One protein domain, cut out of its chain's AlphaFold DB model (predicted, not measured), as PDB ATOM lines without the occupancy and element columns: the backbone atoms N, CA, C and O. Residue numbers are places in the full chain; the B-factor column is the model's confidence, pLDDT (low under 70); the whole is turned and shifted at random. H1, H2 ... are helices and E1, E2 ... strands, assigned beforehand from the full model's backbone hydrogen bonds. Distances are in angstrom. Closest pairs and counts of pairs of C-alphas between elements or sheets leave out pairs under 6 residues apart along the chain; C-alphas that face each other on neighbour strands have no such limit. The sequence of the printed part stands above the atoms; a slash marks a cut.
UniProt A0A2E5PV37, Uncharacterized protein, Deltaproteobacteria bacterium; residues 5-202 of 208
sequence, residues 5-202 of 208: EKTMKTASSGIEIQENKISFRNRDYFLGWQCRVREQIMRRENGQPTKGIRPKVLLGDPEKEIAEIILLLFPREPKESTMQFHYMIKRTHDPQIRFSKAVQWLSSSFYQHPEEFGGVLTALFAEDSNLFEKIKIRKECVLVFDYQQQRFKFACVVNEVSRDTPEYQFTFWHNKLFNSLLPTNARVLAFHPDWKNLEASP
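AT A GLANCE: This is residues 5 to 202 of the 208 residues of an uncharacterized protein of Deltaproteobacteria bacterium (UniProt A0A2E5PV37). One strongly twisted sheet of eight strands curls round residues 24 to 38 of a very long helix, H1, whose residues 5 to 18 stick out as a free arm. At the end of the domain far from that arm, H5 packs on the sheet by E3, E4 and E7, and the helical hairpin of H2 and H3 packs on H5; the short H4 packs on another part of the sheet, by E6. The printed part has 198 residues with five named helices and eight named strands, which follow one another along the chain as H1, E1, E2, E3, H2, H3, E4, H4, E5, E6, H5, E7 and E8; the sheet is branched at E6, which has E5 on one side and E7 and E8 on the other, its neighbour pairs are antiparallel, and the class is mixed, helices and strands. The whole is compact, with a radius of gyration of the C-alphas of 18.1 A, but the arm lengthens its outline to 68 by 36 by 35 A.

HOW THE PARTS SIT: H1, residues 5 to 43, is on the branched sheet, which curls round it. Its closest C-alphas to E4, residues 117 to 125, are those of Arg 27 and Gly 119, 6.5 A apart. E1, residues 56 to 58, and E2, residues 65 to 68, form a hairpin, with N 57 and O 67 at 2.8 A. On the other side of E1 lies E5, residues 140 to 147, with N 56 and O 144 at 2.9 A. E3, residues 72 to 75, is an edge strand beside E4, with N 72 and O 122 at 2.8 A. E5 forms a hairpin with E6, residues 150 to 161, with N 145 and O 152 at 2.8 A. On the other side of E6 lie E7, residues 187 to 193, with N 159 and O 190 at 3.0 A, and E8, residues 199 to 201, with N 151 and O 201 at 2.8 A. E7 is also the neighbour of E4, with N 125 and O 187 at 2.8 A. E4 bends by 59 degrees at residue 120, and E6 by 66 degrees at residue 157. H2, residues 79 to 91, and H3, residues 95 to 106, form a helical hairpin at a shallow tilt of 26 degrees; their closest C-alphas, Met 88 and Arg 98, are 6.6 A apart. H3 touches H1 with residues 103 to 106 alone, closest at the C-alphas of Met 42 and Val 103, 5.6 A. H5, residues 166 to 178, is on the sheet, and its C-alpha of Thr 171 is 6.6 A from that of Thr 122 in E4. H5 touches H2 at a shallow tilt of 34 degrees, only just short of steep, the same way, closest at the C-alphas of Thr 82 and Phe 170, 5.1 A. H4, residues 130 to 138, is on the sheet at a height of 6.9 A and touches no helix. Every O i to N i+4 pair is within hydrogen-bond range in H2, H3 and H4, against 34 of 35 in H1 and 8 of 9 in H5.

IN THESE COORDINATES: H1 begins at C-alpha 5, (131.440, 271.911, 195.750), and runs 57.4 A to C-alpha 43, (130.363, 294.798, 143.103). The short E1, E2 and E3 follow, then H2, 18.5 A, H3, 16.2 A, E4, 21.9 A, and H4, 12.6 A. E5 measures 22.9 A, E6 29.7 A, H5 19.0 A and E7 19.5 A. E8 ends at C-alpha 201, (120.615, 297.050, 166.922).

THE WHOLE: The two C-alphas farthest apart, Glu 5 and Asp 94, are 68.8 A from each other. Without the free residues 5 to 18 the body spans 46 by 35 by 26 A. The printed part has no cut, and the link from H1 to E1, 12 residues, is long. The mean pLDDT of the printed part is 92.2; residues 5 to 14 and 62 to 63 are under 70.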
ATOM      1  N   GLU A   5     130.347 271.626 196.701       43.25
ATOM      2  CA  GLU A   5     131.440 271.911 195.750       43.25
ATOM      3  C   GLU A   5     131.223 271.267 194.371       43.25
ATOM      4  O   GLU A   5     131.645 271.814 193.348       43.25
ATOM      5  N   LYS A   6     130.536 270.118 194.311       47.28
ATOM      6  CA  LYS A   6     130.260 269.417 193.043       47.28
ATOM      7  C   LYS A   6     129.187 270.105 192.195       47.28
ATOM      8  O   LYS A   6     129.249 270.001 190.976       47.28
ATOM      9  N   THR A   7     128.244 270.816 192.812       48.09
ATOM     10  CA  THR A   7     127.175 271.562 192.122       48.09
ATOM     11  C   THR A   7     127.638 272.925 191.601       48.09
ATOM     12  O   THR A   7     127.163 273.363 190.556       48.09
ATOM     13  N   MET A   8     128.608 273.577 192.253       48.25
ATOM     14  CA  MET A   8     129.170 274.850 191.769       48.25
ATOM     15  C   MET A   8     130.095 274.677 190.552       48.25
ATOM     16  O   MET A   8     130.046 275.493 189.633       48.25
ATOM     17  N   LYS A   9     130.895 273.600 190.488       50.25
ATOM     18  CA  LYS A   9     131.773 273.334 189.327       50.25
ATOM     19  C   LYS A   9     130.999 273.012 188.044       50.25
ATOM     20  O   LYS A   9     131.384 273.484 186.979       50.25
ATOM     21  N   THR A  10     129.901 272.259 188.132       51.03
ATOM     22  CA  THR A  10     129.056 271.931 186.969       51.03
ATOM     23  C   THR A  10     128.226 273.125 186.485       51.03
ATOM     24  O   THR A  10     128.047 273.295 185.279       51.03
ATOM     25  N   ALA A  11     127.780 273.996 187.397       53.41
ATOM     26  CA  ALA A  11     127.121 275.254 187.042       53.41
ATOM     27  C   ALA A  11     128.079 276.230 186.329       53.41
ATOM     28  O   ALA A  11     127.711 276.805 185.308       53.41
ATOM     29  N   SER A  12     129.328 276.348 186.804       59.31
ATOM     30  CA  SER A  12     130.362 277.186 186.175       59.31
ATOM     31  C   SER A  12     130.691 276.735 184.748       59.31
ATOM     32  O   SER A  12     130.771 277.571 183.853       59.31
ATOM     33  N   SER A  13     130.803 275.422 184.506       66.81
ATOM     34  CA  SER A  13     131.043 274.899 183.154       66.81
ATOM     35  C   SER A  13     129.858 275.124 182.209       66.81
ATOM     36  O   SER A  13     130.055 275.377 181.027       66.81
ATOM     37  N   GLY A  14     128.619 275.059 182.712       67.38
ATOM     38  CA  GLY A  14     127.423 275.308 181.901       67.38
ATOM     39  C   GLY A  14     127.288 276.772 181.471       67.38
ATOM     40  O   GLY A  14     126.933 277.049 180.326       67.38
ATOM     41  N   ILE A  15     127.628 277.703 182.368       70.56
ATOM     42  CA  ILE A  15     127.638 279.144 182.089       70.56
ATOM     43  C   ILE A  15     128.726 279.479 181.060       70.56
ATOM     44  O   ILE A  15     128.433 280.136 180.066       70.56
ATOM     45  N   GLU A  16     129.943 278.958 181.226       71.69
ATOM     46  CA  GLU A  16     131.061 279.201 180.303       71.69
ATOM     47  C   GLU A  16     130.781 278.674 178.882       71.69
ATOM     48  O   GLU A  16     131.048 279.354 177.889       71.69
ATOM     49  N   ILE A  17     130.162 277.493 178.756       74.38
ATOM     50  CA  ILE A  17     129.738 276.942 177.457       74.38
ATOM     51  C   ILE A  17     128.696 277.850 176.787       74.38
ATOM     52  O   ILE A  17     128.781 278.112 175.583       74.38
ATOM     53  N   GLN A  18     127.719 278.344 177.550       72.62
ATOM     54  CA  GLN A  18     126.672 279.219 177.029       72.62
ATOM     55  C   GLN A  18     127.228 280.586 176.601       72.62
ATOM     56  O   GLN A  18     126.864 281.089 175.536       72.62
ATOM     57  N   GLU A  19     128.134 281.169 177.386       72.12
ATOM     58  CA  GLU A  19     128.811 282.428 177.056       72.12
ATOM     59  C   GLU A  19     129.658 282.305 175.785       72.12
ATOM     60  O   GLU A  19     129.574 283.160 174.899       72.12
ATOM     61  N   ASN A  20     130.405 281.207 175.639       81.69
ATOM     62  CA  ASN A  20     131.174 280.927 174.428       81.69
ATOM     63  C   ASN A  20     130.266 280.793 173.200       81.69
ATOM     64  O   ASN A  20     130.563 281.352 172.143       81.69
ATOM     65  N   LYS A  21     129.117 280.121 173.335       81.88
ATOM     66  CA  LYS A  21     128.136 279.992 172.247       81.88
ATOM     67  C   LYS A  21     127.581 281.350 171.800       81.88
ATOM     68  O   LYS A  21     127.447 281.585 170.600       81.88
ATOM     69  N   ILE A  22     127.277 282.244 172.743       81.19
ATOM     70  CA  ILE A  22     126.804 283.606 172.445       81.19
ATOM     71  C   ILE A  22     127.899 284.415 171.741       81.19
ATOM     72  O   ILE A  22     127.631 285.026 170.707       81.19
ATOM     73  N   SER A  23     129.126 284.363 172.260       85.62
ATOM     74  CA  SER A  23     130.297 285.031 171.684       85.62
ATOM     75  C   SER A  23     130.532 284.614 170.225       85.62
ATOM     76  O   SER A  23     130.606 285.468 169.338       85.62
ATOM     77  N   PHE A  24     130.538 283.306 169.935       87.81
ATOM     78  CA  PHE A  24     130.680 282.806 168.564       87.81
ATOM     79  C   PHE A  24     129.542 283.262 167.653       87.81
ATOM     80  O   PHE A  24     129.802 283.750 166.558       87.81
ATOM     81  N   ARG A  25     128.289 283.194 168.118       89.88
ATOM     82  CA  ARG A  25     127.130 283.654 167.342       89.88
ATOM     83  C   ARG A  25     127.230 285.139 166.983       89.88
ATOM     84  O   ARG A  25     126.994 285.504 165.834       89.88
ATOM     85  N   ASN A  26     127.559 285.990 167.955       92.88
ATOM     86  CA  ASN A  26     127.676 287.432 167.745       92.88
ATOM     87  C   ASN A  26     128.775 287.752 166.724       92.88
ATOM     88  O   ASN A  26     128.553 288.538 165.800       92.88
ATOM     89  N   ARG A  27     129.933 287.092 166.858       95.25
ATOM     90  CA  ARG A  27     131.029 287.180 165.888       95.25
ATOM     91  C   ARG A  27     130.564 286.776 164.493       95.25
ATOM     92  O   ARG A  27     130.762 287.533 163.550       95.25
ATOM     93  N   ASP A  28     129.957 285.603 164.354       95.31
ATOM     94  CA  ASP A  28     129.615 285.037 163.047       95.31
ATOM     95  C   ASP A  28     128.547 285.884 162.335       95.31
ATOM     96  O   ASP A  28     128.646 286.124 161.130       95.31
ATOM     97  N   TYR A  29     127.583 286.439 163.081       95.62
ATOM     98  CA  TYR A  29     126.607 287.381 162.530       95.62
ATOM     99  C   TYR A  29     127.270 288.671 162.028       95.62
ATOM    100  O   TYR A  29     127.004 289.112 160.905       95.62
ATOM    101  N   PHE A  30     128.164 289.263 162.831       97.38
ATOM    102  CA  PHE A  30     128.924 290.449 162.433       97.38
ATOM    103  C   PHE A  30     129.801 290.180 161.201       97.38
ATOM    104  O   PHE A  30     129.812 290.989 160.273       97.38
ATOM    105  N   LEU A  31     130.498 289.039 161.156       97.75
ATOM    106  CA  LEU A  31     131.323 288.637 160.014       97.75
ATOM    107  C   LEU A  31     130.479 288.461 158.753       97.75
ATOM    108  O   LEU A  31     130.814 289.032 157.717       97.75
ATOM    109  N   GLY A  32     129.342 287.768 158.845       97.38
ATOM    110  CA  GLY A  32     128.410 287.630 157.728       97.38
ATOM    111  C   GLY A  32     127.903 288.981 157.218       97.38
ATOM    112  O   GLY A  32     127.823 289.204 156.009       97.38
ATOM    113  N   TRP A  33     127.603 289.914 158.124       97.50
ATOM    114  CA  TRP A  33     127.232 291.279 157.756       97.50
ATOM    115  C   TRP A  33     128.381 292.040 157.075       97.50
ATOM    116  O   TRP A  33     128.180 292.598 155.996       97.50
ATOM    117  N   GLN A  34     129.592 292.020 157.638       98.00
ATOM    118  CA  GLN A  34     130.774 292.661 157.048       98.00
ATOM    119  C   GLN A  34     131.118 292.102 155.663       98.00
ATOM    120  O   GLN A  34     131.447 292.872 154.761       98.00
ATOM    121  N   CYS A  35     131.015 290.787 155.479       98.00
ATOM    122  CA  CYS A  35     131.196 290.123 154.193       98.00
ATOM    123  C   CYS A  35     130.216 290.658 153.144       98.00
ATOM    124  O   CYS A  35     130.650 291.113 152.086       98.00
ATOM    125  N   ARG A  36     128.915 290.731 153.464       97.12
ATOM    126  CA  ARG A  36     127.898 291.303 152.559       97.12
ATOM    127  C   ARG A  36     128.167 292.768 152.217       97.12
ATOM    128  O   ARG A  36     128.081 293.153 151.052       97.12
ATOM    129  N   VAL A  37     128.532 293.584 153.210       97.81
ATOM    130  CA  VAL A  37     128.892 294.997 152.994       97.81
ATOM    131  C   VAL A  37     130.081 295.114 152.037       97.81
ATOM    132  O   VAL A  37     130.059 295.934 151.120       97.81
ATOM    133  N   ARG A  38     131.119 294.291 152.212       97.94
ATOM    134  CA  ARG A  38     132.327 294.324 151.374       97.94
ATOM    135  C   ARG A  38     132.089 293.784 149.976       97.94
ATOM    136  O   ARG A  38     132.608 294.353 149.019       97.94
ATOM    137  N   GLU A  39     131.257 292.762 149.838       96.75
ATOM    138  CA  GLU A  39     130.796 292.287 148.538       96.75
ATOM    139  C   GLU A  39     130.057 293.400 147.782       96.75
ATOM    140  O   GLU A  39     130.367 293.659 146.617       96.75
ATOM    141  N   GLN A  40     129.147 294.121 148.449       96.75
ATOM    142  CA  GLN A  40     128.479 295.279 147.853       96.75
ATOM    143  C   GLN A  40     129.485 296.360 147.443       96.75
ATOM    144  O   GLN A  40     129.394 296.863 146.323       96.75
ATOM    145  N   ILE A  41     130.457 296.690 148.300       97.25
ATOM    146  CA  ILE A  41     131.505 297.672 147.979       97.25
ATOM    147  C   ILE A  41     132.226 297.288 146.682       97.25
ATOM    148  O   ILE A  41     132.389 298.117 145.788       97.25
ATOM    149  N   MET A  42     132.626 296.025 146.554       97.06
ATOM    150  CA  MET A  42     133.388 295.564 145.394       97.06
ATOM    151  C   MET A  42     132.526 295.435 144.133       97.06
ATOM    152  O   MET A  42     133.012 295.714 143.041       97.06
ATOM    153  N   ARG A  43     131.251 295.042 144.256       95.38
ATOM    154  CA  ARG A  43     130.363 294.798 143.103       95.38
ATOM    155  C   ARG A  43     129.580 296.020 142.632       95.38
ATOM    156  O   ARG A  43     129.221 296.077 141.461       95.38
ATOM    157  N   ARG A  44     129.259 296.955 143.528       95.19
ATOM    158  CA  ARG A  44     128.342 298.077 143.250       95.19
ATOM    159  C   ARG A  44     128.967 299.446 143.480       95.19
ATOM    160  O   ARG A  44     128.673 300.361 142.726       95.19
ATOM    161  N   GLU A  45     129.870 299.568 144.450       95.50
ATOM    162  CA  GLU A  45     130.503 300.851 144.806       95.50
ATOM    163  C   GLU A  45     131.897 301.026 144.174       95.50
ATOM    164  O   GLU A  45     132.679 301.882 144.587       95.50
ATOM    165  N   ASN A  46     132.246 300.194 143.185       93.06
ATOM    166  CA  ASN A  46     133.533 300.219 142.483       93.06
ATOM    167  C   ASN A  46     134.753 300.192 143.431       93.06
ATOM    168  O   ASN A  46     135.754 300.864 143.194       93.06
ATOM    169  N   GLY A  47     134.658 299.456 144.544       93.25
ATOM    170  CA  GLY A  47     135.727 299.336 145.539       93.25
ATOM    171  C   GLY A  47     135.869 300.521 146.503       93.25
ATOM    172  O   GLY A  47     136.784 300.510 147.326       93.25
ATOM    173  N   GLN A  48     134.993 301.530 146.440       93.94
ATOM    174  CA  GLN A  48     135.058 302.696 147.326       93.94
ATOM    175  C   GLN A  48     134.535 302.370 148.741       93.94
ATOM    176  O   GLN A  48     133.410 301.884 148.884       93.94
ATOM    177  N   PRO A  49     135.305 302.649 149.813       95.12
ATOM    178  CA  PRO A  49     134.872 302.410 151.188       95.12
ATOM    179  C   PRO A  49     133.573 303.137 151.558       95.12
ATOM    180  O   PRO A  49     133.467 304.355 151.410       95.12
ATOM    181  N   THR A  50     132.619 302.414 152.144       96.12
ATOM    182  CA  THR A  50     131.384 302.985 152.711       96.12
ATOM    183  C   THR A  50     131.457 303.069 154.239       96.12
ATOM    184  O   THR A  50     132.384 302.549 154.866       96.12
ATOM    185  N   LYS A  51     130.444 303.687 154.865       95.88
ATOM    186  CA  LYS A  51     130.302 303.732 156.334       95.88
ATOM    187  C   LYS A  51     130.287 302.342 156.980       95.88
ATOM    188  O   LYS A  51     130.754 302.186 158.100       95.88
ATOM    189  N   GLY A  52     129.837 301.313 156.258       96.81
ATOM    190  CA  GLY A  52     129.784 299.945 156.773       96.81
ATOM    191  C   GLY A  52     131.150 299.326 157.088       96.81
ATOM    192  O   GLY A  52     131.206 298.368 157.851       96.81
ATOM    193  N   ILE A  53     132.253 299.870 156.561       97.88
ATOM    194  CA  ILE A  53     133.621 299.421 156.891       97.88
ATOM    195  C   ILE A  53     134.455 300.504 157.584       97.88
ATOM    196  O   ILE A  53     135.664 300.334 157.756       97.88
ATOM    197  N   ARG A  54     133.805 301.616 157.946       98.12
ATOM    198  CA  ARG A  54     134.406 302.800 158.557       98.12
ATOM    199  C   ARG A  54     133.796 303.069 159.933       98.12
ATOM    200  O   ARG A  54     133.063 304.045 160.077       98.12
ATOM    201  N   PRO A  55     134.021 302.198 160.930       97.88
ATOM    202  CA  PRO A  55     133.468 302.428 162.252       97.88
ATOM    203  C   PRO A  55     134.027 303.704 162.871       97.88
ATOM    204  O   PRO A  55     135.176 304.093 162.629       97.88
ATOM    205  N   LYS A  56     133.218 304.289 163.745       97.06
ATOM    206  CA  LYS A  56     133.657 305.315 164.684       97.06
ATOM    207  C   LYS A  56     134.524 304.670 165.756       97.06
ATOM    208  O   LYS A  56     134.178 303.605 166.270       97.06
ATOM    209  N   VAL A  57     135.618 305.333 166.105       96.94
ATOM    210  CA  VAL A  57     136.527 304.939 167.184       96.94
ATOM    211  C   VAL A  57     136.283 305.846 168.378       96.94
ATOM    212  O   VAL A  57     136.402 307.071 168.267       96.94
ATOM    213  N   LEU A  58     135.968 305.243 169.520       95.38
ATOM    214  CA  LEU A  58     135.767 305.939 170.789       95.38
ATOM    215  C   LEU A  58     136.885 305.533 171.759       95.38
ATOM    216  O   LEU A  58     137.209 304.347 171.872       95.38
ATOM    217  N   LEU A  59     137.484 306.511 172.448       89.81
ATOM    218  CA  LEU A  59     138.544 306.287 173.439       89.81
ATOM    219  C   LEU A  59     138.155 306.876 174.798       89.81
ATOM    220  O   LEU A  59     138.016 308.092 174.938       89.81
ATOM    221  N   GLY A  60     138.088 306.020 175.817       79.38
ATOM    222  CA  GLY A  60     137.802 306.407 177.198       79.38
ATOM    223  C   GLY A  60     136.328 306.732 177.432       79.38
ATOM    224  O   GLY A  60     135.641 305.961 178.089       79.38
ATOM    225  N   ASP A  61     135.854 307.856 176.894       74.00
ATOM    226  CA  ASP A  61     134.452 308.269 176.996       74.00
ATOM    227  C   ASP A  61     133.610 307.558 175.911       74.00
ATOM    228  O   ASP A  61     133.889 307.750 174.719       74.00
ATOM    229  N   PRO A  62     132.599 306.746 176.287       64.06
ATOM    230  CA  PRO A  62     131.745 306.003 175.359       64.06
ATOM    231  C   PRO A  62     130.937 306.854 174.380       64.06
ATOM    232  O   PRO A  62     130.336 306.279 173.479       64.06
ATOM    233  N   GLU A  63     130.901 308.178 174.543       67.00
ATOM    234  CA  GLU A  63     130.174 309.089 173.651       67.00
ATOM    235  C   GLU A  63     131.106 310.016 172.855       67.00
ATOM    236  O   GLU A  63     130.665 310.740 171.957       67.00
ATOM    237  N   LYS A  64     132.419 309.984 173.124       78.12
ATOM    238  CA  LYS A  64     133.385 310.857 172.448       78.12
ATOM    239  C   LYS A  64     134.094 310.144 171.303       78.12
ATOM    240  O   LYS A  64     135.122 309.487 171.473       78.12
ATOM    241  N   GLU A  65     133.559 310.351 170.107       85.75
ATOM    242  CA  GLU A  65     134.215 309.978 168.857       85.75
ATOM    243  C   GLU A  65     135.513 310.763 168.656       85.75
ATOM    244  O   GLU A  65     135.562 311.981 168.841       85.75
ATOM    245  N   ILE A  66     136.569 310.055 168.248       89.69
ATOM    246  CA  ILE A  66     137.848 310.679 167.901       89.69
ATOM    247  C   ILE A  66     138.191 310.582 166.413       89.69
ATOM    248  O   ILE A  66     139.014 311.372 165.950       89.69
ATOM    249  N   ALA A  67     137.609 309.619 165.687       93.56
ATOM    250  CA  ALA A  67     137.812 309.403 164.254       93.56
ATOM    251  C   ALA A  67     136.869 308.323 163.690       93.56
ATOM    252  O   ALA A  67     136.379 307.471 164.432       93.56
ATOM    253  N   GLU A  68     136.755 308.278 162.361       96.31
ATOM    254  CA  GLU A  68     136.385 307.079 161.602       96.31
ATOM    255  C   GLU A  68     137.644 306.486 160.949       96.31
ATOM    256  O   GLU A  68     138.462 307.226 160.395       96.31
ATOM    257  N   ILE A  69     137.799 305.159 160.968       97.56
ATOM    258  CA  ILE A  69     138.938 304.464 160.335       97.56
ATOM    259  C   ILE A  69     138.456 303.370 159.394       97.56
ATOM    260  O   ILE A  69     137.461 302.721 159.677       97.56
ATOM    261  N   ILE A  70     139.160 303.126 158.288       98.12
ATOM    262  CA  ILE A  70     138.853 301.986 157.413       98.12
ATOM    263  C   ILE A  70     139.445 300.724 158.038       98.12
ATOM    264  O   ILE A  70     140.659 300.642 158.231       98.12
ATOM    265  N   LEU A  71     138.597 299.731 158.303       98.50
ATOM    266  CA  LEU A  71     139.031 298.415 158.768       98.50
ATOM    267  C   LEU A  71     138.999 297.386 157.639       98.50
ATOM    268  O   LEU A  71     138.127 297.431 156.764       98.50
ATOM    269  N   LEU A  72     139.914 296.421 157.688       98.44
ATOM    270  CA  LEU A  72     139.874 295.186 156.904       98.44
ATOM    271  C   LEU A  72     139.467 294.010 157.794       98.44
ATOM    272  O   LEU A  72     139.836 293.974 158.968       98.44
ATOM    273  N   LEU A  73     138.755 293.035 157.221       98.06
ATOM    274  CA  LEU A  73     138.602 291.718 157.839       98.06
ATOM    275  C   LEU A  73     139.895 290.933 157.631       98.06
ATOM    276  O   LEU A  73     140.337 290.786 156.491       98.06
ATOM    277  N   PHE A  74     140.484 290.426 158.708       98.25
ATOM    278  CA  PHE A  74     141.654 289.566 158.611       98.25
ATOM    279  C   PHE A  74     141.229 288.095 158.413       98.25
ATOM    280  O   PHE A  74     140.491 287.558 159.254       98.25
ATOM    281  N   PRO A  75     141.642 287.437 157.310       98.00
ATOM    282  CA  PRO A  75     141.361 286.022 157.082       98.00
ATOM    283  C   PRO A  75     142.052 285.139 158.124       98.00
ATOM    284  O   PRO A  75     143.134 285.474 158.599       98.00
ATOM    285  N   ARG A  76     141.465 283.979 158.433       97.19
ATOM    286  CA  ARG A  76     142.112 282.936 159.247       97.19
ATOM    287  C   ARG A  76     143.409 282.460 158.598       97.19
ATOM    288  O   ARG A  76     144.415 282.331 159.278       97.19
ATOM    289  N   GLU A  77     143.374 282.277 157.279       97.12
ATOM    290  CA  GLU A  77     144.498 281.814 156.464       97.12
ATOM    291  C   GLU A  77     144.844 282.867 155.391       97.12
ATOM    292  O   GLU A  77     144.408 282.784 154.242       97.12
ATOM    293  N   PRO A  78     145.619 283.916 155.726       97.19
ATOM    294  CA  PRO A  78     145.857 285.049 154.825       97.19
ATOM    295  C   PRO A  78     146.929 284.779 153.758       97.19
ATOM    296  O   PRO A  78     147.171 285.632 152.903       97.19
ATOM    297  N   LYS A  79     147.637 283.643 153.814       97.19
ATOM    298  CA  LYS A  79     148.848 283.401 153.011       97.19
ATOM    299  C   LYS A  79     148.580 283.505 151.510       97.19
ATOM    300  O   LYS A  79     149.292 284.225 150.810       97.19
ATOM    301  N   GLU A  80     147.558 282.809 151.024       96.31
ATOM    302  CA  GLU A  80     147.250 282.764 149.594       96.31
ATOM    303  C   GLU A  80     146.806 284.130 149.072       96.31
ATOM    304  O   GLU A  80     147.364 284.627 148.093       96.31
ATOM    305  N   SER A  81     145.873 284.788 149.764       96.81
ATOM    306  CA  SER A  81     145.396 286.125 149.392       96.81
ATOM    307  C   SER A  81     146.523 287.161 149.400       96.81
ATOM    308  O   SER A  81     146.673 287.923 148.445       96.81
ATOM    309  N   THR A  82     147.398 287.119 150.404       98.00
ATOM    310  CA  THR A  82     148.580 287.990 150.486       98.00
ATOM    311  C   THR A  82     149.528 287.772 149.304       98.00
ATOM    312  O   THR A  82     149.984 288.737 148.684       98.00
ATOM    313  N   MET A  83     149.797 286.514 148.933       97.38
ATOM    314  CA  MET A  83     150.603 286.194 147.748       97.38
ATOM    315  C   MET A  83     149.958 286.720 146.459       97.38
ATOM    316  O   MET A  83     150.664 287.266 145.606       97.38
ATOM    317  N   GLN A  84     148.632 286.614 146.327       97.00
ATOM    318  CA  GLN A  84     147.911 287.154 145.174       97.00
ATOM    319  C   GLN A  84     148.003 288.682 145.094       97.00
ATOM    320  O   GLN A  84     148.246 289.225 144.013       97.00
ATOM    321  N   PHE A  85     147.883 289.390 146.220       97.19
ATOM    322  CA  PHE A  85     148.047 290.846 146.264       97.19
ATOM    323  C   PHE A  85     149.437 291.272 145.794       97.19
ATOM    324  O   PHE A  85     149.570 292.141 144.928       97.19
ATOM    325  N   HIS A  86     150.474 290.599 146.295       95.44
ATOM    326  CA  HIS A  86     151.853 290.851 145.885       95.44
ATOM    327  C   HIS A  86     152.070 290.604 144.389       95.44
ATOM    328  O   HIS A  86     152.680 291.420 143.696       95.44
ATOM    329  N   TYR A  87     151.531 289.500 143.864       96.31
ATOM    330  CA  TYR A  87     151.605 289.177 142.441       96.31
ATOM    331  C   TYR A  87     150.937 290.252 141.571       96.31
ATOM    332  O   TYR A  87     151.535 290.717 140.596       96.31
ATOM    333  N   MET A  88     149.739 290.714 141.945       95.62
ATOM    334  CA  MET A  88     149.033 291.779 141.224       95.62
ATOM    335  C   MET A  88     149.830 293.087 141.178       95.62
ATOM    336  O   MET A  88     149.872 293.739 140.133       95.62
ATOM    337  N   ILE A  89     150.499 293.446 142.276       95.06
ATOM    338  CA  ILE A  89     151.351 294.642 142.358       95.06
ATOM    339  C   ILE A  89     152.583 294.508 141.461       95.06
ATOM    340  O   ILE A  89     152.939 295.461 140.771       95.06
ATOM    341  N   LYS A  90     153.218 293.331 141.432       94.56
ATOM    342  CA  LYS A  90     154.390 293.078 140.581       94.56
ATOM    343  C   LYS A  90     154.057 293.072 139.092       94.56
ATOM    344  O   LYS A  90     154.878 293.503 138.289       94.56
ATOM    345  N   ARG A  91     152.867 292.596 138.719       95.56
ATOM    346  CA  ARG A  91     152.478 292.430 137.312       95.56
ATOM    347  C   ARG A  91     152.309 293.756 136.569       95.56
ATOM    348  O   ARG A  91     152.478 293.786 135.356       95.56
ATOM    349  N   THR A  92     151.937 294.838 137.256       92.69
ATOM    350  CA  THR A  92     151.753 296.143 136.610       92.69
ATOM    351  C   THR A  92     152.062 297.320 137.531       92.69
ATOM    352  O   THR A  92     151.714 297.348 138.716       92.69
ATOM    353  N   HIS A  93     152.719 298.327 136.960       89.75
ATOM    354  CA  HIS A  93     152.985 299.601 137.628       89.75
ATOM    355  C   HIS A  93     151.836 300.600 137.442       89.75
ATOM    356  O   HIS A  93     151.753 301.553 138.210       89.75
ATOM    357  N   ASP A  94     150.929 300.345 136.492       95.44
ATOM    358  CA  ASP A  94     149.740 301.159 136.247       95.44
ATOM    359  C   ASP A  94     148.748 301.029 137.426       95.44
ATOM    360  O   ASP A  94     148.215 299.933 137.672       95.44
ATOM    361  N   PRO A  95     148.482 302.123 138.168       94.00
ATOM    362  CA  PRO A  95     147.571 302.102 139.308       94.00
ATOM    363  C   PRO A  95     146.124 301.768 138.933       94.00
ATOM    364  O   PRO A  95     145.439 301.108 139.710       94.00
ATOM    365  N   GLN A  96     145.653 302.179 137.753       94.12
ATOM    366  CA  GLN A  96     144.275 301.967 137.315       94.12
ATOM    367  C   GLN A  96     144.033 300.498 136.960       94.12
ATOM    368  O   GLN A  96     143.034 299.911 137.385       94.12
ATOM    369  N   ILE A  97     144.979 299.867 136.255       94.69
ATOM    370  CA  ILE A  97     144.911 298.426 135.963       94.69
ATOM    371  C   ILE A  97     144.966 297.620 137.265       94.69
ATOM    372  O   ILE A  97     144.204 296.666 137.437       94.69
ATOM    373  N   ARG A  98     145.848 297.999 138.199       94.81
ATOM    374  CA  ARG A  98     145.960 297.340 139.507       94.81
ATOM    375  C   ARG A  98     144.663 297.439 140.304       94.81
ATOM    376  O   ARG A  98     144.171 296.412 140.764       94.81
ATOM    377  N   PHE A  99     144.105 298.641 140.413       94.81
ATOM    378  CA  PHE A  99     142.837 298.894 141.089       94.81
ATOM    379  C   PHE A  99     141.716 298.035 140.495       94.81
ATOM    380  O   PHE A  99     141.055 297.289 141.214       94.81
ATOM    381  N   SER A 100     141.553 298.064 139.168       95.12
ATOM    382  CA  SER A 100     140.521 297.287 138.470       95.12
ATOM    383  C   SER A 100     140.653 295.783 138.735       95.12
ATOM    384  O   SER A 100     139.660 295.106 138.997       95.12
ATOM    385  N   LYS A 101     141.882 295.250 138.739       95.56
ATOM    386  CA  LYS A 101     142.135 293.831 139.021       95.56
ATOM    387  C   LYS A 101     141.905 293.462 140.482       95.56
ATOM    388  O   LYS A 101     141.385 292.378 140.734       95.56
ATOM    389  N   ALA A 102     142.226 294.355 141.413       96.06
ATOM    390  CA  ALA A 102     141.922 294.165 142.824       96.06
ATOM    391  C   ALA A 102     140.407 294.093 143.058       96.06
ATOM    392  O   ALA A 102     139.940 293.140 143.673       96.06
ATOM    393  N   VAL A 103     139.636 295.030 142.495       96.75
ATOM    394  CA  VAL A 103     138.164 295.022 142.569       96.75
ATOM    395  C   VAL A 103     137.584 293.767 141.911       96.75
ATOM    396  O   VAL A 103     136.736 293.099 142.500       96.75
ATOM    397  N   GLN A 104     138.069 293.385 140.725       95.75
ATOM    398  CA  GLN A 104     137.648 292.151 140.052       95.75
ATOM    399  C   GLN A 104     137.889 290.906 140.921       95.75
ATOM    400  O   GLN A 104     137.020 290.046 141.018       95.75
ATOM    401  N   TRP A 105     139.057 290.796 141.556       95.56
ATOM    402  CA  TRP A 105     139.377 289.646 142.398       95.56
ATOM    403  C   TRP A 105     138.556 289.650 143.695       95.56
ATOM    404  O   TRP A 105     137.906 288.658 144.013       95.56
ATOM    405  N   LEU A 106     138.493 290.782 144.403       96.25
ATOM    406  CA  LEU A 106     137.764 290.906 145.672       96.25
ATOM    407  C   LEU A 106     136.238 290.811 145.511       96.25
ATOM    408  O   LEU A 106     135.553 290.412 146.448       96.25
ATOM    409  N   SER A 107     135.695 291.153 144.340       93.50
ATOM    410  CA  SER A 107     134.267 290.990 144.028       93.50
ATOM    411  C   SER A 107     133.848 289.540 143.757       93.50
ATOM    412  O   SER A 107     132.643 289.278 143.708       93.50
ATOM    413  N   SER A 108     134.804 288.618 143.576       91.44
ATOM    414  CA  SER A 108     134.536 287.213 143.251       91.44
ATOM    415  C   SER A 108     134.088 286.416 144.488       91.44
ATOM    416  O   SER A 108     133.007 286.685 145.014       91.44
ATOM    417  N   SER A 109     134.889 285.462 144.963       88.56
ATOM    418  CA  SER A 109     134.576 284.603 146.110       88.56
ATOM    419  C   SER A 109     135.154 285.082 147.442       88.56
ATOM    420  O   SER A 109     134.744 284.583 148.482       88.56
ATOM    421  N   PHE A 110     136.047 286.079 147.443       94.62
ATOM    422  CA  PHE A 110     136.818 286.452 148.639       94.62
ATOM    423  C   PHE A 110     135.965 286.825 149.866       94.62
ATOM    424  O   PHE A 110     136.373 286.583 150.993       94.62
ATOM    425  N   TYR A 111     134.784 287.417 149.665       96.81
ATOM    426  CA  TYR A 111     133.865 287.768 150.757       96.81
ATOM    427  C   TYR A 111     132.629 286.858 150.837       96.81
ATOM    428  O   TYR A 111     131.720 287.156 151.604       96.81
ATOM    429  N   GLN A 112     132.575 285.758 150.076       94.19
ATOM    430  CA  GLN A 112     131.405 284.868 150.041       94.19
ATOM    431  C   GLN A 112     131.335 283.898 151.227       94.19
ATOM    432  O   GLN A 112     130.246 283.416 151.532       94.19
ATOM    433  N   HIS A 113     132.462 283.653 151.904       94.31
ATOM    434  CA  HIS A 113     132.614 282.656 152.968       94.31
ATOM    435  C   HIS A 113     133.005 283.314 154.306       94.31
ATOM    436  O   HIS A 113     134.192 283.433 154.616       94.31
ATOM    437  N   PRO A 114     132.040 283.797 155.117       95.81
ATOM    438  CA  PRO A 114     132.323 284.433 156.408       95.81
ATOM    439  C   PRO A 114     133.145 283.569 157.378       95.81
ATOM    440  O   PRO A 114     133.897 284.101 158.193       95.81
ATOM    441  N   GLU A 115     133.023 282.247 157.281       94.62
ATOM    442  CA  GLU A 115     133.751 281.256 158.073       94.62
ATOM    443  C   GLU A 115     135.277 281.325 157.889       94.62
ATOM    444  O   GLU A 115     136.023 280.982 158.813       94.62
ATOM    445  N   GLU A 116     135.750 281.847 156.751       96.31
ATOM    446  CA  GLU A 116     137.173 282.053 156.461       96.31
ATOM    447  C   GLU A 116     137.787 283.203 157.273       96.31
ATOM    448  O   GLU A 116     139.007 283.370 157.286       96.31
ATOM    449  N   PHE A 117     136.980 283.986 157.999       97.50
ATOM    450  CA  PHE A 117     137.439 285.123 158.793       97.50
ATOM    451  C   PHE A 117     137.467 284.812 160.294       97.50
ATOM    452  O   PHE A 117     136.579 284.176 160.866       97.50
ATOM    453  N   GLY A 118     138.538 285.263 160.958       92.25
ATOM    454  CA  GLY A 118     138.795 284.957 162.371       92.25
ATOM    455  C   GLY A 118     138.112 285.902 163.363       92.25
ATOM    456  O   GLY A 118     138.032 285.591 164.549       92.25
ATOM    457  N   GLY A 119     137.634 287.056 162.889       95.75
ATOM    458  CA  GLY A 119     137.121 288.150 163.721       95.75
ATOM    459  C   GLY A 119     138.143 289.259 164.000       95.75
ATOM    460  O   GLY A 119     137.765 290.364 164.373       95.75
ATOM    461  N   VAL A 120     139.436 289.030 163.774       98.12
ATOM    462  CA  VAL A 120     140.419 290.115 163.891       98.12
ATOM    463  C   VAL A 120     140.179 291.145 162.787       98.12
ATOM    464  O   VAL A 120     139.960 290.800 161.622       98.12
ATOM    465  N   LEU A 121     140.219 292.421 163.164       98.69
ATOM    466  CA  LEU A 121     140.153 293.546 162.239       98.69
ATOM    467  C   LEU A 121     141.512 294.234 162.198       98.69
ATOM    468  O   LEU A 121     142.217 294.282 163.200       98.69
ATOM    469  N   THR A 122     141.885 294.795 161.055       98.81
ATOM    470  CA  THR A 122     143.156 295.523 160.924       98.81
ATOM    471  C   THR A 122     142.957 296.875 160.264       98.81
ATOM    472  O   THR A 122     142.086 297.034 159.406       98.81
ATOM    473  N   ALA A 123     143.773 297.851 160.650       98.50
ATOM    474  CA  ALA A 123     143.792 299.171 160.033       98.50
ATOM    475  C   ALA A 123     145.220 299.602 159.736       98.50
ATOM    476  O   ALA A 123     146.129 299.356 160.528       98.50
ATOM    477  N   LEU A 124     145.389 300.283 158.606       98.44
ATOM    478  CA  LEU A 124     146.650 300.880 158.205       98.44
ATOM    479  C   LEU A 124     146.657 302.373 158.531       98.44
ATOM    480  O   LEU A 124     145.686 303.080 158.268       98.44
ATOM    481  N   PHE A 125     147.787 302.852 159.035       98.12
ATOM    482  CA  PHE A 125     148.029 304.247 159.360       98.12
ATOM    483  C   PHE A 125     149.335 304.732 158.727       98.12
ATOM    484  O   PHE A 125     150.267 303.953 158.500       98.12
ATOM    485  N   ALA A 126     149.407 306.036 158.462       96.06
ATOM    486  CA  ALA A 126     150.671 306.699 158.163       96.06
ATOM    487  C   ALA A 126     151.633 306.591 159.361       96.06
ATOM    488  O   ALA A 126     151.189 306.455 160.504       96.06
ATOM    489  N   GLU A 127     152.938 306.643 159.094       94.06
ATOM    490  CA  GLU A 127     153.990 306.492 160.110       94.06
ATOM    491  C   GLU A 127     153.835 307.481 161.279       94.06
ATOM    492  O   GLU A 127     153.931 307.085 162.442       94.06
ATOM    493  N   ASP A 128     153.528 308.738 160.957       94.06
ATOM    494  CA  ASP A 128     153.406 309.895 161.848       94.06
ATOM    495  C   ASP A 128     151.964 310.152 162.327       94.06
ATOM    496  O   ASP A 128     151.623 311.229 162.825       94.06
ATOM    497  N   SER A 129     151.080 309.159 162.189       96.19
ATOM    498  CA  SER A 129     149.672 309.316 162.541       96.19
ATOM    499  C   SER A 129     149.472 309.541 164.047       96.19
ATOM    500  O   SER A 129     149.587 308.630 164.865       96.19
ATOM    501  N   ASN A 130     149.038 310.747 164.423       95.56
ATOM    502  CA  ASN A 130     148.626 311.051 165.800       95.56
ATOM    503  C   ASN A 130     147.458 310.152 166.264       95.56
ATOM    504  O   ASN A 130     147.375 309.762 167.426       95.56
ATOM    505  N   LEU A 131     146.552 309.788 165.348       95.50
ATOM    506  CA  LEU A 131     145.459 308.864 165.654       95.50
ATOM    507  C   LEU A 131     145.989 307.477 166.036       95.50
ATOM    508  O   LEU A 131     145.533 306.912 167.029       95.50
ATOM    509  N   PHE A 132     146.967 306.966 165.285       96.50
ATOM    510  CA  PHE A 132     147.640 305.712 165.605       96.50
ATOM    511  C   PHE A 132     148.216 305.748 167.027       96.50
ATOM    512  O   PHE A 132     147.929 304.853 167.821       96.50
ATOM    513  N   GLU A 133     148.964 306.799 167.379       96.12
ATOM    514  CA  GLU A 133     149.593 306.911 168.703       96.12
ATOM    515  C   GLU A 133     148.557 306.966 169.831       96.12
ATOM    516  O   GLU A 133     148.691 306.272 170.840       96.12
ATOM    517  N   LYS A 134     147.463 307.716 169.642       94.31
ATOM    518  CA  LYS A 134     146.366 307.782 170.619       94.31
ATOM    519  C   LYS A 134     145.735 306.414 170.883       94.31
ATOM    520  O   LYS A 134     145.518 306.072 172.045       94.31
ATOM    521  N   ILE A 135     145.443 305.645 169.831       95.38
ATOM    522  CA  ILE A 135     144.844 304.309 169.970       95.38
ATOM    523  C   ILE A 135     145.862 303.343 170.592       95.38
ATOM    524  O   ILE A 135     145.543 302.654 171.560       95.38
ATOM    525  N   LYS A 136     147.108 303.341 170.101       94.69
ATOM    526  CA  LYS A 136     148.184 302.470 170.594       94.69
ATOM    527  C   LYS A 136     148.459 302.662 172.085       94.69
ATOM    528  O   LYS A 136     148.601 301.676 172.801       94.69
ATOM    529  N   ILE A 137     148.538 303.906 172.565       93.94
ATOM    530  CA  ILE A 137     148.807 304.201 173.983       93.94
ATOM    531  C   ILE A 137     147.685 303.665 174.877       93.94
ATOM    532  O   ILE A 137     147.958 303.149 175.960       93.94
ATOM    533  N   ARG A 138     146.428 303.774 174.432       93.00
ATOM    534  CA  ARG A 138     145.273 303.281 175.190       93.00
ATOM    535  C   ARG A 138     145.162 301.762 175.183       93.00
ATOM    536  O   ARG A 138     144.627 301.231 176.146       93.00
ATOM    537  N   LYS A 139     145.647 301.091 174.129       94.69
ATOM    538  CA  LYS A 139     145.551 299.633 173.897       94.69
ATOM    539  C   LYS A 139     144.130 299.072 173.845       94.69
ATOM    540  O   LYS A 139     143.956 297.884 173.609       94.69
ATOM    541  N   GLU A 140     143.125 299.912 174.030       94.62
ATOM    542  CA  GLU A 140     141.722 299.552 174.011       94.62
ATOM    543  C   GLU A 140     140.924 300.684 173.372       94.62
ATOM    544  O   GLU A 140     141.229 301.869 173.554       94.62
ATOM    545  N   CYS A 141     139.895 300.323 172.614       95.69
ATOM    546  CA  CYS A 141     138.938 301.269 172.051       95.69
ATOM    547  C   CYS A 141     137.562 300.626 171.913       95.69
ATOM    548  O   CYS A 141     137.439 299.404 171.896       95.69
ATOM    549  N   VAL A 142     136.532 301.444 171.727       97.00
ATOM    550  CA  VAL A 142     135.217 300.967 171.289       97.00
ATOM    551  C   VAL A 142     135.047 301.286 169.811       97.00
ATOM    552  O   VAL A 142     135.329 302.407 169.379       97.00
ATOM    553  N   LEU A 143     134.585 300.301 169.044       97.69
ATOM    554  CA  LEU A 143     134.212 300.471 167.645       97.69
ATOM    555  C   LEU A 143     132.693 300.517 167.524       97.69
ATOM    556  O   LEU A 143     132.005 299.657 168.072       97.69
ATOM    557  N   VAL A 144     132.180 301.504 166.786       97.56
ATOM    558  CA  VAL A 144     130.751 301.621 166.467       97.56
ATOM    559  C   VAL A 144     130.557 301.614 164.958       97.56
ATOM    560  O   VAL A 144     130.959 302.547 164.262       97.56
ATOM    561  N   PHE A 145     129.918 300.563 164.463       98.06
ATOM    562  CA  PHE A 145     129.455 300.445 163.086       98.06
ATOM    563  C   PHE A 145     127.984 300.831 163.026       98.06
ATOM    564  O   PHE A 145     127.205 300.344 163.837       98.06
ATOM    565  N   ASP A 146     127.597 301.663 162.065       96.81
ATOM    566  CA  ASP A 146     126.206 302.078 161.869       96.81
ATOM    567  C   ASP A 146     125.939 302.238 160.367       96.81
ATOM    568  O   ASP A 146     126.380 303.206 159.734       96.81
ATOM    569  N   TYR A 147     125.329 301.217 159.754       97.38
ATOM    570  CA  TYR A 147     125.115 301.180 158.310       97.38
ATOM    571  C   TYR A 147     123.987 300.218 157.907       97.38
ATOM    572  O   TYR A 147     123.888 299.105 158.413       97.38
ATOM    573  N   GLN A 148     123.150 300.642 156.949       92.69
ATOM    574  CA  GLN A 148     122.029 299.856 156.398       92.69
ATOM    575  C   GLN A 148     121.103 299.247 157.467       92.69
ATOM    576  O   GLN A 148     120.799 298.060 157.431       92.69
ATOM    577  N   GLN A 149     120.635 300.076 158.407       93.00
ATOM    578  CA  GLN A 149     119.723 299.675 159.493       93.00
ATOM    579  C   GLN A 149     120.299 298.626 160.458       93.00
ATOM    580  O   GLN A 149     119.558 298.079 161.265       93.00
ATOM    581  N   GLN A 150     121.607 298.370 160.401       95.88
ATOM    582  CA  GLN A 150     122.307 297.540 161.365       95.88
ATOM    583  C   GLN A 150     123.399 298.360 162.046       95.88
ATOM    584  O   GLN A 150     124.277 298.940 161.400       95.88
ATOM    585  N   ARG A 151     123.361 298.355 163.374       97.56
ATOM    586  CA  ARG A 151     124.381 298.935 164.236       97.56
ATOM    587  C   ARG A 151     125.067 297.839 165.038       97.56
ATOM    588  O   ARG A 151     124.396 296.922 165.512       97.56
ATOM    589  N   PHE A 152     126.382 297.959 165.200       97.75
ATOM    590  CA  PHE A 152     127.185 297.143 166.111       97.75
ATOM    591  C   PHE A 152     128.067 298.036 166.972       97.75
ATOM    592  O   PHE A 152     128.657 298.991 166.463       97.75
ATOM    593  N   LYS A 153     128.197 297.701 168.252       97.06
ATOM    594  CA  LYS A 153     129.125 298.342 169.182       97.06
ATOM    595  C   LYS A 153     129.827 297.276 170.012       97.06
ATOM    596  O   LYS A 153     129.179 296.386 170.551       97.06
ATOM    597  N   PHE A 154     131.150 297.351 170.092       96.38
ATOM    598  CA  PHE A 154     131.950 296.429 170.897       96.38
ATOM    599  C   PHE A 154     133.295 297.047 171.277       96.38
ATOM    600  O   PHE A 154     133.864 297.857 170.536       96.38
ATOM    601  N   ALA A 155     133.807 296.651 172.440       96.44
ATOM    602  CA  ALA A 155     135.169 296.957 172.852       96.44
ATOM    603  C   ALA A 155     136.174 296.122 172.045       96.44
ATOM    604  O   ALA A 155     135.855 295.037 171.558       96.44
ATOM    605  N   CYS A 156     137.390 296.632 171.883       96.88
ATOM    606  CA  CYS A 156     138.499 295.951 171.231       96.88
ATOM    607  C   CYS A 156     139.768 296.140 172.045       96.88
ATOM    608  O   CYS A 156     140.099 297.273 172.395       96.88
ATOM    609  N   VAL A 157     140.522 295.059 172.229       97.69
ATOM    610  CA  VAL A 157     141.946 295.151 172.567       97.69
ATOM    611  C   VAL A 157     142.713 295.447 171.283       97.69
ATOM    612  O   VAL A 157     142.421 294.875 170.232       97.69
ATOM    613  N   VAL A 158     143.683 296.353 171.347       97.75
ATOM    614  CA  VAL A 158     144.409 296.864 170.187       97.75
ATOM    615  C   VAL A 158     145.906 296.675 170.364       97.75
ATOM    616  O   VAL A 158     146.489 297.120 171.352       97.75
ATOM    617  N   ASN A 159     146.535 296.067 169.360       97.50
ATOM    618  CA  ASN A 159     147.972 295.823 169.322       97.50
ATOM    619  C   ASN A 159     148.580 296.405 168.044       97.50
ATOM    620  O   ASN A 159     148.010 296.276 166.962       97.50
ATOM    621  N   GLU A 160     149.762 297.013 168.154       97.69
ATOM    622  CA  GLU A 160     150.611 297.238 166.981       97.69
ATOM    623  C   GLU A 160     151.190 295.901 166.530       97.69
ATOM    624  O   GLU A 160     151.684 295.130 167.353       97.69
ATOM    625  N   VAL A 161     151.125 295.638 165.227       97.25
ATOM    626  CA  VAL A 161     151.669 294.413 164.634       97.25
ATOM    627  C   VAL A 161     152.975 294.715 163.907       97.25
ATOM    628  O   VAL A 161     153.108 295.743 163.232       97.25
ATOM    629  N   SER A 162     153.961 293.834 164.071       97.00
ATOM    630  CA  SER A 162     155.261 293.967 163.417       97.00
ATOM    631  C   SER A 162     155.180 293.584 161.940       97.00
ATOM    632  O   SER A 162     154.252 292.921 161.485       97.00
ATOM    633  N   ARG A 163     156.159 294.029 161.147       96.31
ATOM    634  CA  ARG A 163     156.098 293.875 159.686       96.31
ATOM    635  C   ARG A 163     156.169 292.436 159.206       96.31
ATOM    636  O   ARG A 163     155.719 292.140 158.109       96.31
ATOM    637  N   ASP A 164     156.786 291.570 159.984       94.88
ATOM    638  CA  ASP A 164     156.961 290.152 159.713       94.88
ATOM    639  C   ASP A 164     155.714 289.319 160.041       94.88
ATOM    640  O   ASP A 164     155.673 288.142 159.678       94.88
ATOM    641  N   THR A 165     154.675 289.906 160.652       97.69
ATOM    642  CA  THR A 165     153.445 289.162 160.939       97.69
ATOM    643  C   THR A 165     152.518 289.054 159.723       97.69
ATOM    644  O   THR A 165     152.494 289.939 158.853       97.69
ATOM    645  N   PRO A 166     151.699 287.988 159.655       98.00
ATOM    646  CA  PRO A 166     150.682 287.840 158.617       98.00
ATOM    647  C   PRO A 166     149.670 288.995 158.566       98.00
ATOM    648  O   PRO A 166     149.281 289.397 157.470       98.00
ATOM    649  N   GLU A 167     149.276 289.559 159.713       98.19
ATOM    650  CA  GLU A 167     148.368 290.711 159.807       98.19
ATOM    651  C   GLU A 167     148.940 291.911 159.067       98.19
ATOM    652  O   GLU A 167     148.280 292.469 158.193       98.19
ATOM    653  N   TYR A 168     150.192 292.278 159.361       98.56
ATOM    654  CA  TYR A 168     150.826 293.402 158.689       98.56
ATOM    655  C   TYR A 168     150.912 293.170 157.181       98.56
ATOM    656  O   TYR A 168     150.526 294.044 156.403       98.56
ATOM    657  N   GLN A 169     151.407 292.000 156.763       98.25
ATOM    658  CA  GLN A 169     151.606 291.686 155.348       98.25
ATOM    659  C   GLN A 169     150.284 291.738 154.579       98.25
ATOM    660  O   GLN A 169     150.196 292.420 153.556       98.25
ATOM    661  N   PHE A 170     149.240 291.090 155.096       98.56
ATOM    662  CA  PHE A 170     147.916 291.117 154.487       98.56
ATOM    663  C   PHE A 170     147.393 292.552 154.351       98.56
ATOM    664  O   PHE A 170     147.036 292.987 153.252       98.56
ATOM    665  N   THR A 171     147.398 293.318 155.446       98.56
ATOM    666  CA  THR A 171     146.857 294.680 155.475       98.56
ATOM    667  C   THR A 171     147.636 295.619 154.563       98.56
ATOM    668  O   THR A 171     147.034 296.398 153.818       98.56
ATOM    669  N   PHE A 172     148.965 295.548 154.585       98.31
ATOM    670  CA  PHE A 172     149.822 296.382 153.756       98.31
ATOM    671  C   PHE A 172     149.611 296.092 152.268       98.31
ATOM    672  O   PHE A 172     149.319 297.011 151.497       98.31
ATOM    673  N   TRP A 173     149.706 294.822 151.856       97.69
ATOM    674  CA  TRP A 173     149.587 294.455 150.445       97.69
ATOM    675  C   TRP A 173     148.179 294.687 149.903       97.69
ATOM    676  O   TRP A 173     148.052 295.183 148.783       97.69
ATOM    677  N   HIS A 174     147.137 294.441 150.704       97.75
ATOM    678  CA  HIS A 174     145.772 294.823 150.351       97.75
ATOM    679  C   HIS A 174     145.684 296.328 150.061       97.75
ATOM    680  O   HIS A 174     145.263 296.733 148.981       97.75
ATOM    681  N   ASN A 175     146.119 297.184 150.991       97.56
ATOM    682  CA  ASN A 175     146.026 298.637 150.815       97.56
ATOM    683  C   ASN A 175     146.897 299.156 149.657       97.56
ATOM    684  O   ASN A 175     146.499 300.094 148.967       97.56
ATOM    685  N   LYS A 176     148.047 298.528 149.381       96.38
ATOM    686  CA  LYS A 176     148.932 298.895 148.260       96.38
ATOM    687  C   LYS A 176     148.299 298.665 146.880       96.38
ATOM    688  O   LYS A 176     148.730 299.282 145.899       96.38
ATOM    689  N   LEU A 177     147.279 297.804 146.784       95.69
ATOM    690  CA  LEU A 177     146.485 297.640 145.561       95.69
ATOM    691  C   LEU A 177     145.670 298.892 145.227       95.69
ATOM    692  O   LEU A 177     145.556 299.247 144.056       95.69
ATOM    693  N   PHE A 178     145.147 299.554 146.257       94.69
ATOM    694  CA  PHE A 178     144.248 300.703 146.141       94.69
ATOM    695  C   PHE A 178     144.968 302.047 146.269       94.69
ATOM    696  O   PHE A 178     144.503 303.048 145.736       94.69
ATOM    697  N   ASN A 179     146.118 302.069 146.942       93.94
ATOM    698  CA  ASN A 179     146.961 303.245 147.094       93.94
ATOM    699  C   ASN A 179     148.380 302.943 146.590       93.94
ATOM    700  O   ASN A 179     149.232 302.430 147.320       93.94
ATOM    701  N   SER A 180     148.655 303.282 145.329       90.38
ATOM    702  CA  SER A 180     149.971 303.074 144.709       90.38
ATOM    703  C   SER A 180     151.087 303.855 145.411       90.38
ATOM    704  O   SER A 180     152.221 303.374 145.454       90.38
ATOM    705  N   LEU A 181     150.762 304.991 146.033       92.38
ATOM    706  CA  LEU A 181     151.690 305.860 146.760       92.38
ATOM    707  C   LEU A 181     151.844 305.484 148.239       92.38
ATOM    708  O   LEU A 181     152.537 306.186 148.968       92.38
ATOM    709  N   LEU A 182     151.242 304.373 148.685       94.12
ATOM    710  CA  LEU A 182     151.327 303.931 150.074       94.12
ATOM    711  C   LEU A 182     152.799 303.820 150.532       94.12
ATOM    712  O   LEU A 182     153.542 303.025 149.930       94.12
ATOM    713  N   PRO A 183     153.212 304.576 151.569       93.31
ATOM    714  CA  PRO A 183     154.573 304.544 152.091       93.31
ATOM    715  C   PRO A 183     154.932 303.175 152.667       93.31
ATOM    716  O   PRO A 183     154.108 302.525 153.307       93.31
ATOM    717  N   THR A 184     156.178 302.737 152.485       91.25
ATOM    718  CA  THR A 184     156.655 301.442 153.004       91.25
ATOM    719  C   THR A 184     156.774 301.417 154.521       91.25
ATOM    720  O   THR A 184     156.909 300.344 155.096       91.25
ATOM    721  N   ASN A 185     156.746 302.575 155.175       94.00
ATOM    722  CA  ASN A 185     156.771 302.746 156.623       94.00
ATOM    723  C   ASN A 185     155.398 302.941 157.265       94.00
ATOM    724  O   ASN A 185     155.317 303.259 158.448       94.00
ATOM    725  N   ALA A 186     154.326 302.668 156.519       97.06
ATOM    726  CA  ALA A 186     152.997 302.547 157.091       97.06
ATOM    727  C   ALA A 186     152.971 301.534 158.246       97.06
ATOM    728  O   ALA A 186     153.684 300.521 158.244       97.06
ATOM    729  N   ARG A 187     152.121 301.819 159.227       98.19
ATOM    730  CA  ARG A 187     151.985 301.061 160.472       98.19
ATOM    731  C   ARG A 187     150.604 300.436 160.537       98.19
ATOM    732  O   ARG A 187     149.663 300.952 159.934       98.19
ATOM    733  N   VAL A 188     150.483 299.319 161.244       98.56
ATOM    734  CA  VAL A 188     149.234 298.557 161.313       98.56
ATOM    735  C   VAL A 188     148.863 298.302 162.768       98.56
ATOM    736  O   VAL A 188     149.716 297.951 163.585       98.56
ATOM    737  N   LEU A 189     147.579 298.485 163.074       98.69
ATOM    738  CA  LEU A 189     146.971 298.030 164.322       98.69
ATOM    739  C   LEU A 189     146.051 296.845 164.033       98.69
ATOM    740  O   LEU A 189     145.259 296.896 163.087       98.69
ATOM    741  N   ALA A 190     146.138 295.814 164.869       98.62
ATOM    742  CA  ALA A 190     145.163 294.739 164.958       98.62
ATOM    743  C   ALA A 190     144.193 295.030 166.107       98.62
ATOM    744  O   ALA A 190     144.606 295.328 167.228       98.62
ATOM    745  N   PHE A 191     142.904 294.945 165.810       98.62
ATOM    746  CA  PHE A 191     141.802 295.117 166.741       98.62
ATOM    747  C   PHE A 191     141.205 293.737 166.991       98.62
ATOM    748  O   PHE A 191     140.812 293.045 166.047       98.62
ATOM    749  N   HIS A 192     141.146 293.353 168.259       98.19
ATOM    750  CA  HIS A 192     140.604 292.091 168.742       98.19
ATOM    751  C   HIS A 192     139.293 292.384 169.473       98.19
ATOM    752  O   HIS A 192     139.335 292.802 170.635       98.19
ATOM    753  N   PRO A 193     138.137 292.231 168.803       97.69
ATOM    754  CA  PRO A 193     136.851 292.551 169.401       97.69
ATOM    755  C   PRO A 193     136.492 291.625 170.560       97.69
ATOM    756  O   PRO A 193     136.709 290.413 170.495       97.69
ATOM    757  N   ASP A 194     135.866 292.197 171.584       95.75
ATOM    758  CA  ASP A 194     135.155 291.446 172.608       95.75
ATOM    759  C   ASP A 194     133.759 291.070 172.096       95.75
ATOM    760  O   ASP A 194     132.786 291.820 172.203       95.75
ATOM    761  N   TRP A 195     133.668 289.877 171.516       94.81
ATOM    762  CA  TRP A 195     132.426 289.348 170.956       94.81
ATOM    763  C   TRP A 195     131.370 289.000 172.005       94.81
ATOM    764  O   TRP A 195     130.179 288.944 171.678       94.81
ATOM    765  N   LYS A 196     131.785 288.766 173.257       91.38
ATOM    766  CA  LYS A 196     130.867 288.441 174.353       91.38
ATOM    767  C   LYS A 196     129.963 289.633 174.648       91.38
ATOM    768  O   LYS A 196     128.759 289.454 174.801       91.38
ATOM    769  N   ASN A 197     130.539 290.832 174.654       91.25
ATOM    770  CA  ASN A 197     129.849 292.084 174.957       91.25
ATOM    771  C   ASN A 197     129.493 292.888 173.695       91.25
ATOM    772  O   ASN A 197     129.430 294.115 173.730       91.25
ATOM    773  N   LEU A 198     129.278 292.207 172.565       95.12
ATOM    774  CA  LEU A 198     128.812 292.854 171.342       95.12
ATOM    775  C   LEU A 198     127.348 293.288 171.484       95.12
ATOM    776  O   LEU A 198     126.452 292.466 171.672       95.12
ATOM    777  N   GLU A 199     127.117 294.587 171.324       95.56
ATOM    778  CA  GLU A 199     125.797 295.201 171.225       95.56
ATOM    779  C   GLU A 199     125.393 295.294 169.747       95.56
ATOM    780  O   GLU A 199     126.166 295.779 168.916       95.56
ATOM    781  N   ALA A 200     124.179 294.857 169.411       95.88
ATOM    782  CA  ALA A 200     123.621 294.955 168.064       95.88
ATOM    783  C   ALA A 200     122.232 295.602 168.095       95.88
ATOM    784  O   ALA A 200     121.428 295.305 168.976       95.88
ATOM    785  N   SER A 201     121.945 296.466 167.121       94.56
ATOM    786  CA  SER A 201     120.615 297.050 166.922       94.56
ATOM    787  C   SER A 201     120.245 297.023 165.430       94.56
ATOM    788  O   SER A 201     120.962 297.646 164.643       94.56
ATOM    789  N   PRO A 202     119.181 296.304 165.019       93.19
ATOM    790  CA  PRO A 202     118.387 295.384 165.839       93.19
ATOM    791  C   PRO A 202     119.249 294.256 166.429       93.19
ATOM    792  O   PRO A 202     120.359 293.993 165.951       93.19
TER     793      PRO A 202